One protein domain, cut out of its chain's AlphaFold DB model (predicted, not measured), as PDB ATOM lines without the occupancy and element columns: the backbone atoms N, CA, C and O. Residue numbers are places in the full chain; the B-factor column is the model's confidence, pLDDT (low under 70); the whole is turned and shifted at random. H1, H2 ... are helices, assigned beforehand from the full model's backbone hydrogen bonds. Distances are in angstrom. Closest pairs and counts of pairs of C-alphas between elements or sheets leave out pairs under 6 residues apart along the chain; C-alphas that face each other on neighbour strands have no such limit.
ATOM      1  N   GLY A  17      45.781  16.824  30.869       92.00
ATOM      2  CA  GLY A  17      45.206  16.850  29.527       92.00
ATOM      3  C   GLY A  17      44.074  17.858  29.398       92.00
ATOM      4  O   GLY A  17      43.738  18.572  30.348       92.00
ATOM      5  N   LYS A  18      43.490  17.910  28.200       92.12
ATOM      6  CA  LYS A  18      42.351  18.783  27.890       92.12
ATOM      7  C   LYS A  18      41.038  18.125  28.326       92.12
ATOM      8  O   LYS A  18      40.953  16.902  28.271       92.12
ATOM      9  N   PRO A  19      40.008  18.894  28.725       91.81
ATOM     10  CA  PRO A  19      38.704  18.354  29.092       91.81
ATOM     11  C   PRO A  19      38.117  17.499  27.974       91.81
ATOM     12  O   PRO A  19      38.347  17.779  26.801       91.81
ATOM     13  N   TYR A  20      37.299  16.509  28.338       91.31
ATOM     14  CA  TYR A  20      36.692  15.577  27.380       91.31
ATOM     15  C   TYR A  20      35.967  16.293  26.227       91.31
ATOM     16  O   TYR A  20      36.112  15.909  25.071       91.31
ATOM     17  N   SER A  21      35.266  17.391  26.524       90.69
ATOM     18  CA  SER A  21      34.545  18.202  25.534       90.69
ATOM     19  C   SER A  21      35.436  18.897  24.500       90.69
ATOM     20  O   SER A  21      34.943  19.310  23.457       90.69
ATOM     21  N   MET A  22      36.735  19.039  24.769       90.81
ATOM     22  CA  MET A  22      37.709  19.618  23.837       90.81
ATOM     23  C   MET A  22      38.421  18.554  22.991       90.81
ATOM     24  O   MET A  22      39.302  18.895  22.201       90.81
ATOM     25  N   GLY A  23      38.058  17.278  23.161       85.12
ATOM     26  CA  GLY A  23      38.719  16.151  22.515       85.12
ATOM     27  C   GLY A  23      40.150  15.905  23.013       85.12
ATOM     28  O   GLY A  23      40.725  16.671  23.789       85.12
ATOM     29  N   GLY A  24      40.740  14.805  22.543       88.69
ATOM     30  CA  GLY A  24      42.107  14.392  22.871       88.69
ATOM     31  C   GLY A  24      42.198  13.369  24.006       88.69
ATOM     32  O   GLY A  24      41.229  12.694  24.341       88.69
ATOM     33  N   ASN A  25      43.401  13.240  24.570       94.06
ATOM     34  CA  ASN A  25      43.714  12.301  25.646       94.06
ATOM     35  C   ASN A  25      43.914  13.037  26.977       94.06
ATOM     36  O   ASN A  25      44.369  14.184  27.008       94.06
ATOM     37  N   ALA A  26      43.632  12.335  28.071       96.25
ATOM     38  CA  ALA A  26      43.973  12.747  29.424       96.25
ATOM     39  C   ALA A  26      44.723  11.617  30.137       96.25
ATOM     40  O   ALA A  26      44.541  10.445  29.805       96.25
ATOM     41  N   TYR A  27      45.559  11.969  31.109       96.12
ATOM     42  CA  TYR A  27      46.460  11.046  31.793       96.12
ATOM     43  C   TYR A  27      46.351  11.195  33.310       96.12
ATOM     44  O   TYR A  27      46.123  12.289  33.838       96.12
ATOM     45  N   HIS A  28      46.494  10.083  34.024       95.62
ATOM     46  CA  HIS A  28      46.503  10.056  35.476       95.62
ATOM     47  C   HIS A  28      47.781  10.742  35.995       95.62
ATOM     48  O   HIS A  28      48.881  10.320  35.644       95.62
ATOM     49  N   PRO A  29      47.689  11.750  36.884       93.44
ATOM     50  CA  PRO A  29      48.835  12.594  37.241       93.44
ATOM     51  C   PRO A  29      49.954  11.859  37.993       93.44
ATOM     52  O   PRO A  29      51.096  12.295  37.958       93.44
ATOM     53  N   ARG A  30      49.622  10.772  38.708       93.44
ATOM     54  CA  ARG A  30      50.600   9.974  39.474       93.44
ATOM     55  C   ARG A  30      51.205   8.796  38.705       93.44
ATOM     56  O   ARG A  30      52.391   8.554  38.844       93.44
ATOM     57  N   THR A  31      50.401   8.050  37.947       94.62
ATOM     58  CA  THR A  31      50.849   6.832  37.253       94.62
ATOM     59  C   THR A  31      51.273   7.104  35.811       94.62
ATOM     60  O   THR A  31      51.928   6.267  35.207       94.62
ATOM     61  N   GLY A  32      50.891   8.251  35.236       93.75
ATOM     62  CA  GLY A  32      51.114   8.561  33.821       93.75
ATOM     63  C   GLY A  32      50.231   7.757  32.861       93.75
ATOM     64  O   GLY A  32      50.294   7.963  31.651       93.75
ATOM     65  N   GLU A  33      49.382   6.861  33.369       95.25
ATOM     66  CA  GLU A  33      48.503   6.036  32.545       95.25
ATOM     67  C   GLU A  33      47.431   6.878  31.856       95.25
ATOM     68  O   GLU A  33      46.900   7.841  32.418       95.25
ATOM     69  N   ARG A  34      47.065   6.496  30.631       95.56
ATOM     70  CA  ARG A  34      45.988   7.171  29.906       95.56
ATOM     71  C   ARG A  34      44.649   6.908  30.596       95.56
ATOM     72  O   ARG A  34      44.241   5.756  30.740       95.56
ATOM     73  N   ALA A  35      43.933   7.973  30.946       96.88
ATOM     74  CA  ALA A  35      42.558   7.879  31.412       96.88
ATOM     75  C   ALA A  35      41.676   7.259  30.317       96.88
ATOM     76  O   ALA A  35      41.809   7.573  29.127       96.88
ATOM     77  N   LYS A  36      40.776   6.363  30.719       97.19
ATOM     78  CA  LYS A  36      39.800   5.750  29.811       97.19
ATOM     79  C   LYS A  36      38.588   6.670  29.673       97.19
ATOM     80  O   LYS A  36      38.427   7.618  30.441       97.19
ATOM     81  N   ILE A  37      37.747   6.403  28.681       97.19
ATOM     82  CA  ILE A  37      36.465   7.084  28.486       97.19
ATOM     83  C   ILE A  37      35.377   6.053  28.776       97.19
ATOM     84  O   ILE A  37      35.427   4.960  28.210       97.19
ATOM     85  N   ASN A  38      34.442   6.368  29.671       96.25
ATOM     86  CA  ASN A  38      33.367   5.433  30.017       96.25
ATOM     87  C   ASN A  38      32.335   5.301  28.874       96.25
ATOM     88  O   ASN A  38      32.373   6.045  27.892       96.25
ATOM     89  N   HIS A  39      31.385   4.372  29.020       96.75
ATOM     90  CA  HIS A  39      30.357   4.109  28.002       96.75
ATOM     91  C   HIS A  39      29.532   5.353  27.621       96.75
ATOM     92  O   HIS A  39      29.179   5.531  26.459       96.75
ATOM     93  N   TYR A  40      29.278   6.236  28.589       95.62
ATOM     94  CA  TYR A  40      28.443   7.432  28.444       95.62
ATOM     95  C   TYR A  40      29.236   8.725  28.172       95.62
ATOM     96  O   TYR A  40      28.688   9.829  28.237       95.62
ATOM     97  N   GLY A  41      30.532   8.606  27.879       94.88
ATOM     98  CA  GLY A  41      31.438   9.727  27.654       94.88
ATOM     99  C   GLY A  41      31.985  10.377  28.934       94.88
ATOM    100  O   GLY A  41      31.357  10.422  29.991       94.88
ATOM    101  N   GLY A  42      33.172  10.971  28.821       96.00
ATOM    102  CA  GLY A  42      33.908  11.568  29.938       96.00
ATOM    103  C   GLY A  42      35.052  10.688  30.438       96.00
ATOM    104  O   GLY A  42      34.996   9.460  30.374       96.00
ATOM    105  N   PHE A  43      36.114  11.335  30.921       97.69
ATOM    106  CA  PHE A  43      37.311  10.638  31.382       97.69
ATOM    107  C   PHE A  43      37.107   9.983  32.745       97.69
ATOM    108  O   PHE A  43      36.482  10.550  33.643       97.69
ATOM    109  N   VAL A  44      37.703   8.809  32.919       98.00
ATOM    110  CA  VAL A  44      37.686   8.032  34.159       98.00
ATOM    111  C   VAL A  44      39.082   7.498  34.462       98.00
ATOM    112  O   VAL A  44      39.793   7.008  33.584       98.00
ATOM    113  N   CYS A  45      39.494   7.633  35.722       96.69
ATOM    114  CA  CYS A  45      40.865   7.350  36.147       96.69
ATOM    115  C   CYS A  45      41.092   5.904  36.623       96.69
ATOM    116  O   CYS A  45      42.228   5.538  36.889       96.69
ATOM    117  N   SER A  46      40.037   5.098  36.785       97.25
ATOM    118  CA  SER A  46      40.125   3.695  37.223       97.25
ATOM    119  C   SER A  46      38.866   2.903  36.855       97.25
ATOM    120  O   SER A  46      37.803   3.507  36.669       97.25
ATOM    121  N   LYS A  47      38.951   1.559  36.837       97.56
ATOM    122  CA  LYS A  47      37.799   0.656  36.613       97.56
ATOM    123  C   LYS A  47      36.641   0.952  37.571       97.56
ATOM    124  O   LYS A  47      35.482   0.988  37.169       97.56
ATOM    125  N   THR A  48      36.945   1.252  38.833       97.38
ATOM    126  CA  THR A  48      35.936   1.629  39.835       97.38
ATOM    127  C   THR A  48      35.250   2.953  39.500       97.38
ATOM    128  O   THR A  48      34.031   3.055  39.634       97.38
ATOM    129  N   CYS A  49      36.002   3.969  39.058       97.88
ATOM    130  CA  CYS A  49      35.423   5.253  38.647       97.88
ATOM    131  C   CYS A  49      34.570   5.111  37.382       97.88
ATOM    132  O   CYS A  49      33.520   5.743  37.284       97.88
ATOM    133  N   ASP A  50      34.990   4.264  36.442       98.19
ATOM    134  CA  ASP A  50      34.212   3.917  35.253       98.19
ATOM    135  C   ASP A  50      32.867   3.288  35.645       98.19
ATOM    136  O   ASP A  50      31.814   3.851  35.345       98.19
ATOM    137  N   ARG A  51      32.890   2.221  36.457       97.94
ATOM    138  CA  ARG A  51      31.671   1.548  36.933       97.94
ATOM    139  C   ARG A  51      30.724   2.499  37.662       97.94
ATOM    140  O   ARG A  51      29.537   2.528  37.359       97.94
ATOM    141  N   ARG A  52      31.233   3.275  38.628       97.69
ATOM    142  CA  ARG A  52      30.397   4.159  39.457       97.69
ATOM    143  C   ARG A  52      29.818   5.329  38.666       97.69
ATOM    144  O   ARG A  52      28.638   5.621  38.815       97.69
ATOM    145  N   SER A  53      30.615   5.967  37.803       97.69
ATOM    146  CA  SER A  53      30.103   7.043  36.944       97.69
ATOM    147  C   SER A  53      29.074   6.535  35.940       97.69
ATOM    148  O   SER A  53      28.068   7.205  35.730       97.69
ATOM    149  N   SER A  54      29.295   5.358  35.352       97.50
ATOM    150  CA  SER A  54      28.348   4.756  34.413       97.50
ATOM    151  C   SER A  54      27.034   4.377  35.099       97.50
ATOM    152  O   SER A  54      25.972   4.709  34.584       97.50
ATOM    153  N   LEU A  55      27.095   3.780  36.295       96.94
ATOM    154  CA  LEU A  55      25.901   3.412  37.061       96.94
ATOM    155  C   LEU A  55      25.100   4.647  37.488       96.94
ATOM    156  O   LEU A  55      23.887   4.671  37.328       96.94
ATOM    157  N   ALA A  56      25.776   5.692  37.976       95.75
ATOM    158  CA  ALA A  56      25.111   6.933  38.366       95.75
ATOM    159  C   ALA A  56      24.400   7.609  37.182       95.75
ATOM    160  O   ALA A  56      23.344   8.211  37.359       95.75
ATOM    161  N   LEU A  57      24.955   7.497  35.969       95.31
ATOM    162  CA  LEU A  57      24.308   8.024  34.769       95.31
ATOM    163  C   LEU A  57      23.064   7.228  34.398       95.31
ATOM    164  O   LEU A  57      22.029   7.848  34.177       95.31
ATOM    165  N   GLU A  58      23.140   5.895  34.391       95.31
ATOM    166  CA  GLU A  58      21.978   5.022  34.167       95.31
ATOM    167  C   GLU A  58      20.855   5.314  35.163       95.31
ATOM    168  O   GLU A  58      19.707   5.496  34.762       95.31
ATOM    169  N   GLN A  59      21.210   5.472  36.441       94.94
ATOM    170  CA  GLN A  59      20.264   5.798  37.507       94.94
ATOM    171  C   GLN A  59      19.621   7.182  37.355       94.94
ATOM    172  O   GLN A  59      18.509   7.407  37.826       94.94
ATOM    173  N   SER A  60      20.315   8.124  36.709       93.62
ATOM    174  CA  SER A  60      19.823   9.488  36.488       93.62
ATOM    175  C   SER A  60      18.945   9.645  35.241       93.62
ATOM    176  O   SER A  60      18.420  10.734  35.002       93.62
ATOM    177  N   MET A  61      18.804   8.600  34.416       92.25
ATOM    178  CA  MET A  61      18.063   8.703  33.158       92.25
ATOM    179  C   MET A  61      16.558   8.893  33.402       92.25
ATOM    180  O   MET A  61      15.975   8.203  34.241       92.25
ATOM    181  N   PRO A  62      15.882   9.778  32.647       90.50
ATOM    182  CA  PRO A  62      14.429   9.885  32.697       90.50
ATOM    183  C   PRO A  62      13.761   8.535  32.410       90.50
ATOM    184  O   PRO A  62      14.104   7.863  31.440       90.50
ATOM    185  N   GLY A  63      12.808   8.138  33.254       86.75
ATOM    186  CA  GLY A  63      12.159   6.825  33.173       86.75
ATOM    187  C   GLY A  63      12.886   5.709  33.931       86.75
ATOM    188  O   GLY A  63      12.389   4.584  33.971       86.75
ATOM    189  N   HIS A  64      14.019   6.001  34.578       86.81
ATOM    190  CA  HIS A  64      14.630   5.088  35.531       86.81
ATOM    191  C   HIS A  64      13.759   4.989  36.795       86.81
ATOM    192  O   HIS A  64      13.612   5.957  37.536       86.81
ATOM    193  N   GLY A  65      13.130   3.831  37.008       81.19
ATOM    194  CA  GLY A  65      12.155   3.613  38.087       81.19
ATOM    195  C   GLY A  65      12.469   2.427  38.997       81.19
ATOM    196  O   GLY A  65      11.606   2.006  39.761       81.19
ATOM    197  N   ILE A  66      13.671   1.857  38.892       84.75
ATOM    198  CA  ILE A  66      14.087   0.673  39.651       84.75
ATOM    199  C   ILE A  66      15.367   0.963  40.424       84.75
ATOM    200  O   ILE A  66      16.202   1.738  39.976       84.75
ATOM    201  N   GLU A  67      15.563   0.316  41.568       87.31
ATOM    202  CA  GLU A  67      16.845   0.381  42.265       87.31
ATOM    203  C   GLU A  67      17.877  -0.476  41.518       87.31
ATOM    204  O   GLU A  67      17.941  -1.701  41.652       87.31
ATOM    205  N   GLN A  68      18.676   0.169  40.671       92.31
ATOM    206  CA  GLN A  68      19.693  -0.503  39.876       92.31
ATOM    207  C   GLN A  68      21.034  -0.549  40.619       92.31
ATOM    208  O   GLN A  68      21.616   0.481  40.940       92.31
ATOM    209  N   THR A  69      21.567  -1.750  40.847       92.56
ATOM    210  CA  THR A  69      22.851  -1.968  41.553       92.56
ATOM    211  C   THR A  69      23.978  -2.475  40.645       92.56
ATOM    212  O   THR A  69      25.145  -2.539  41.045       92.56
ATOM    213  N   LYS A  70      23.646  -2.838  39.403       94.25
ATOM    214  CA  LYS A  70      24.563  -3.352  38.375       94.25
ATOM    215  C   LYS A  70      24.394  -2.549  37.099       94.25
ATOM    216  O   LYS A  70      23.338  -1.969  36.917       94.25
ATOM    217  N   LEU A  71      25.402  -2.516  36.234       94.88
ATOM    218  CA  LEU A  71      25.309  -1.815  34.952       94.88
ATOM    219  C   LEU A  71      24.345  -2.524  33.990       94.88
ATOM    220  O   LEU A  71      24.117  -3.729  34.110       94.88
ATOM    221  N   SER A  72      23.814  -1.788  33.013       93.62
ATOM    222  CA  SER A  72      23.139  -2.404  31.865       93.62
ATOM    223  C   SER A  72      24.108  -3.284  31.064       93.62
ATOM    224  O   SER A  72      25.326  -3.092  31.104       93.62
ATOM    225  N   CYS A  73      23.583  -4.234  30.284       93.81
ATOM    226  CA  CYS A  73      24.410  -5.185  29.533       93.81
ATOM    227  C   CYS A  73      25.435  -4.504  28.602       93.81
ATOM    228  O   CYS A  73      26.572  -4.964  28.491       93.81
ATOM    229  N   TYR A  74      25.073  -3.382  27.972       94.81
ATOM    230  CA  TYR A  74      25.966  -2.641  27.079       94.81
ATOM    231  C   TYR A  74      27.057  -1.882  27.835       94.81
ATOM    232  O   TYR A  74      28.224  -1.926  27.428       94.81
ATOM    233  N   ALA A  75      26.700  -1.223  28.940       95.81
ATOM    234  CA  ALA A  75      27.658  -0.507  29.771       95.81
ATOM    235  C   ALA A  75      28.610  -1.468  30.495       95.81
ATOM    236  O   ALA A  75      29.804  -1.185  30.581       95.81
ATOM    237  N   GLU A  76      28.126  -2.630  30.946       97.31
ATOM    238  CA  GLU A  76      28.970  -3.667  31.548       97.31
ATOM    239  C   GLU A  76      29.955  -4.243  30.522       97.31
ATOM    240  O   GLU A  76      31.154  -4.303  30.786       97.31
ATOM    241  N   ALA A  77      29.503  -4.556  29.304       97.06
ATOM    242  CA  ALA A  77      30.401  -5.017  28.243       97.06
ATOM    243  C   ALA A  77      31.447  -3.955  27.849       97.06
ATOM    244  O   ALA A  77      32.590  -4.291  27.537       97.06
ATOM    245  N   ALA A  78      31.079  -2.670  27.851       97.06
ATOM    246  CA  ALA A  78      32.019  -1.578  27.602       97.06
ATOM    247  C   ALA A  78      33.044  -1.423  28.735       97.06
ATOM    248  O   ALA A  78      34.229  -1.246  28.451       97.06
ATOM    249  N   LEU A  79      32.606  -1.540  29.993       97.81
ATOM    250  CA  LEU A  79      33.480  -1.531  31.164       97.81
ATOM    251  C   LEU A  79      34.522  -2.648  31.063       97.81
ATOM    252  O   LEU A  79      35.713  -2.388  31.208       97.81
ATOM    253  N   GLU A  80      34.101  -3.877  30.775       96.94
ATOM    254  CA  GLU A  80      35.044  -4.990  30.670       96.94
ATOM    255  C   GLU A  80      36.028  -4.790  29.509       96.94
ATOM    256  O   GLU A  80      37.225  -4.942  29.710       96.94
ATOM    257  N   ARG A  81      35.585  -4.316  28.335       96.06
ATOM    258  CA  ARG A  81      36.507  -3.997  27.223       96.06
ATOM    259  C   ARG A  81      37.504  -2.882  27.547       96.06
ATOM    260  O   ARG A  81      38.622  -2.897  27.041       96.06
ATOM    261  N   ASN A  82      37.110  -1.890  28.344       95.06
ATOM    262  CA  ASN A  82      37.982  -0.767  28.698       95.06
ATOM    263  C   ASN A  82      39.144  -1.173  29.618       95.06
ATOM    264  O   ASN A  82      40.202  -0.524  29.575       95.06
ATOM    265  N   TRP A  83      38.922  -2.200  30.446       95.56
ATOM    266  CA  TRP A  83      39.764  -2.585  31.584       95.56
ATOM    267  C   TRP A  83      40.170  -4.070  31.584       95.56
ATOM    268  O   TRP A  83      40.519  -4.587  32.648       95.56
ATOM    269  N   ALA A  84      40.082  -4.735  30.431       89.81
ATOM    270  CA  ALA A  84      40.651  -6.058  30.179       89.81
ATOM    271  C   ALA A  84      42.157  -5.985  29.889       89.81
ATOM    272  O   ALA A  84      42.622  -4.917  29.420       89.81
TER     273      ALA A  84
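AT A GLANCE: This is residues 17 to 84 of the 84 residues of an uncharacterized protein of Acetobacter pasteurianus NBRC 3278 (UniProt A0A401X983). This domain has little regular structure: a hairpin of two helices, H1 and H2, side by side, accompanied by long winding loops. Residues 60 to 66 stick out at one end of the longest axis, and residues 27 to 34 lie at the other. The printed part has 68 residues, of which 23 are in named elements, H1 then H2, with no named strand; the class is all helix. It is only just compact, close to loose, with a radius of gyration of the C-alphas of 12.9 A and spans of 38 by 26 by 18 A.

IN THESE COORDINATES: H1, residues 47 to 59, begins at C-alpha 47 (37.799, 0.656, 36.613) and measures 18.3 A. H2, residues 73 to 82, measures 14.3 A and ends at C-alpha 82 (37.982, -0.767, 28.698).

HOW THE PARTS SIT: H1 and H2 form a helical hairpin and touch; their closest C-alphas, of Arg 51 and Leu 79, are 6.8 A apart. They run opposite ways at a shallow tilt of 22 degrees. In H1 and H2 every O i to N i+4 pair is within hydrogen-bond range. Residues 36 to 37 pair antiparallel with residues 43 to 44.

THE WHOLE: The farthest C-alphas, of Gly 32 and Gly 65, are 39.5 A apart. The H1 to H2 link is long, 13 residues. The printed part has no cut, and no printed residue is under 70 in pLDDT.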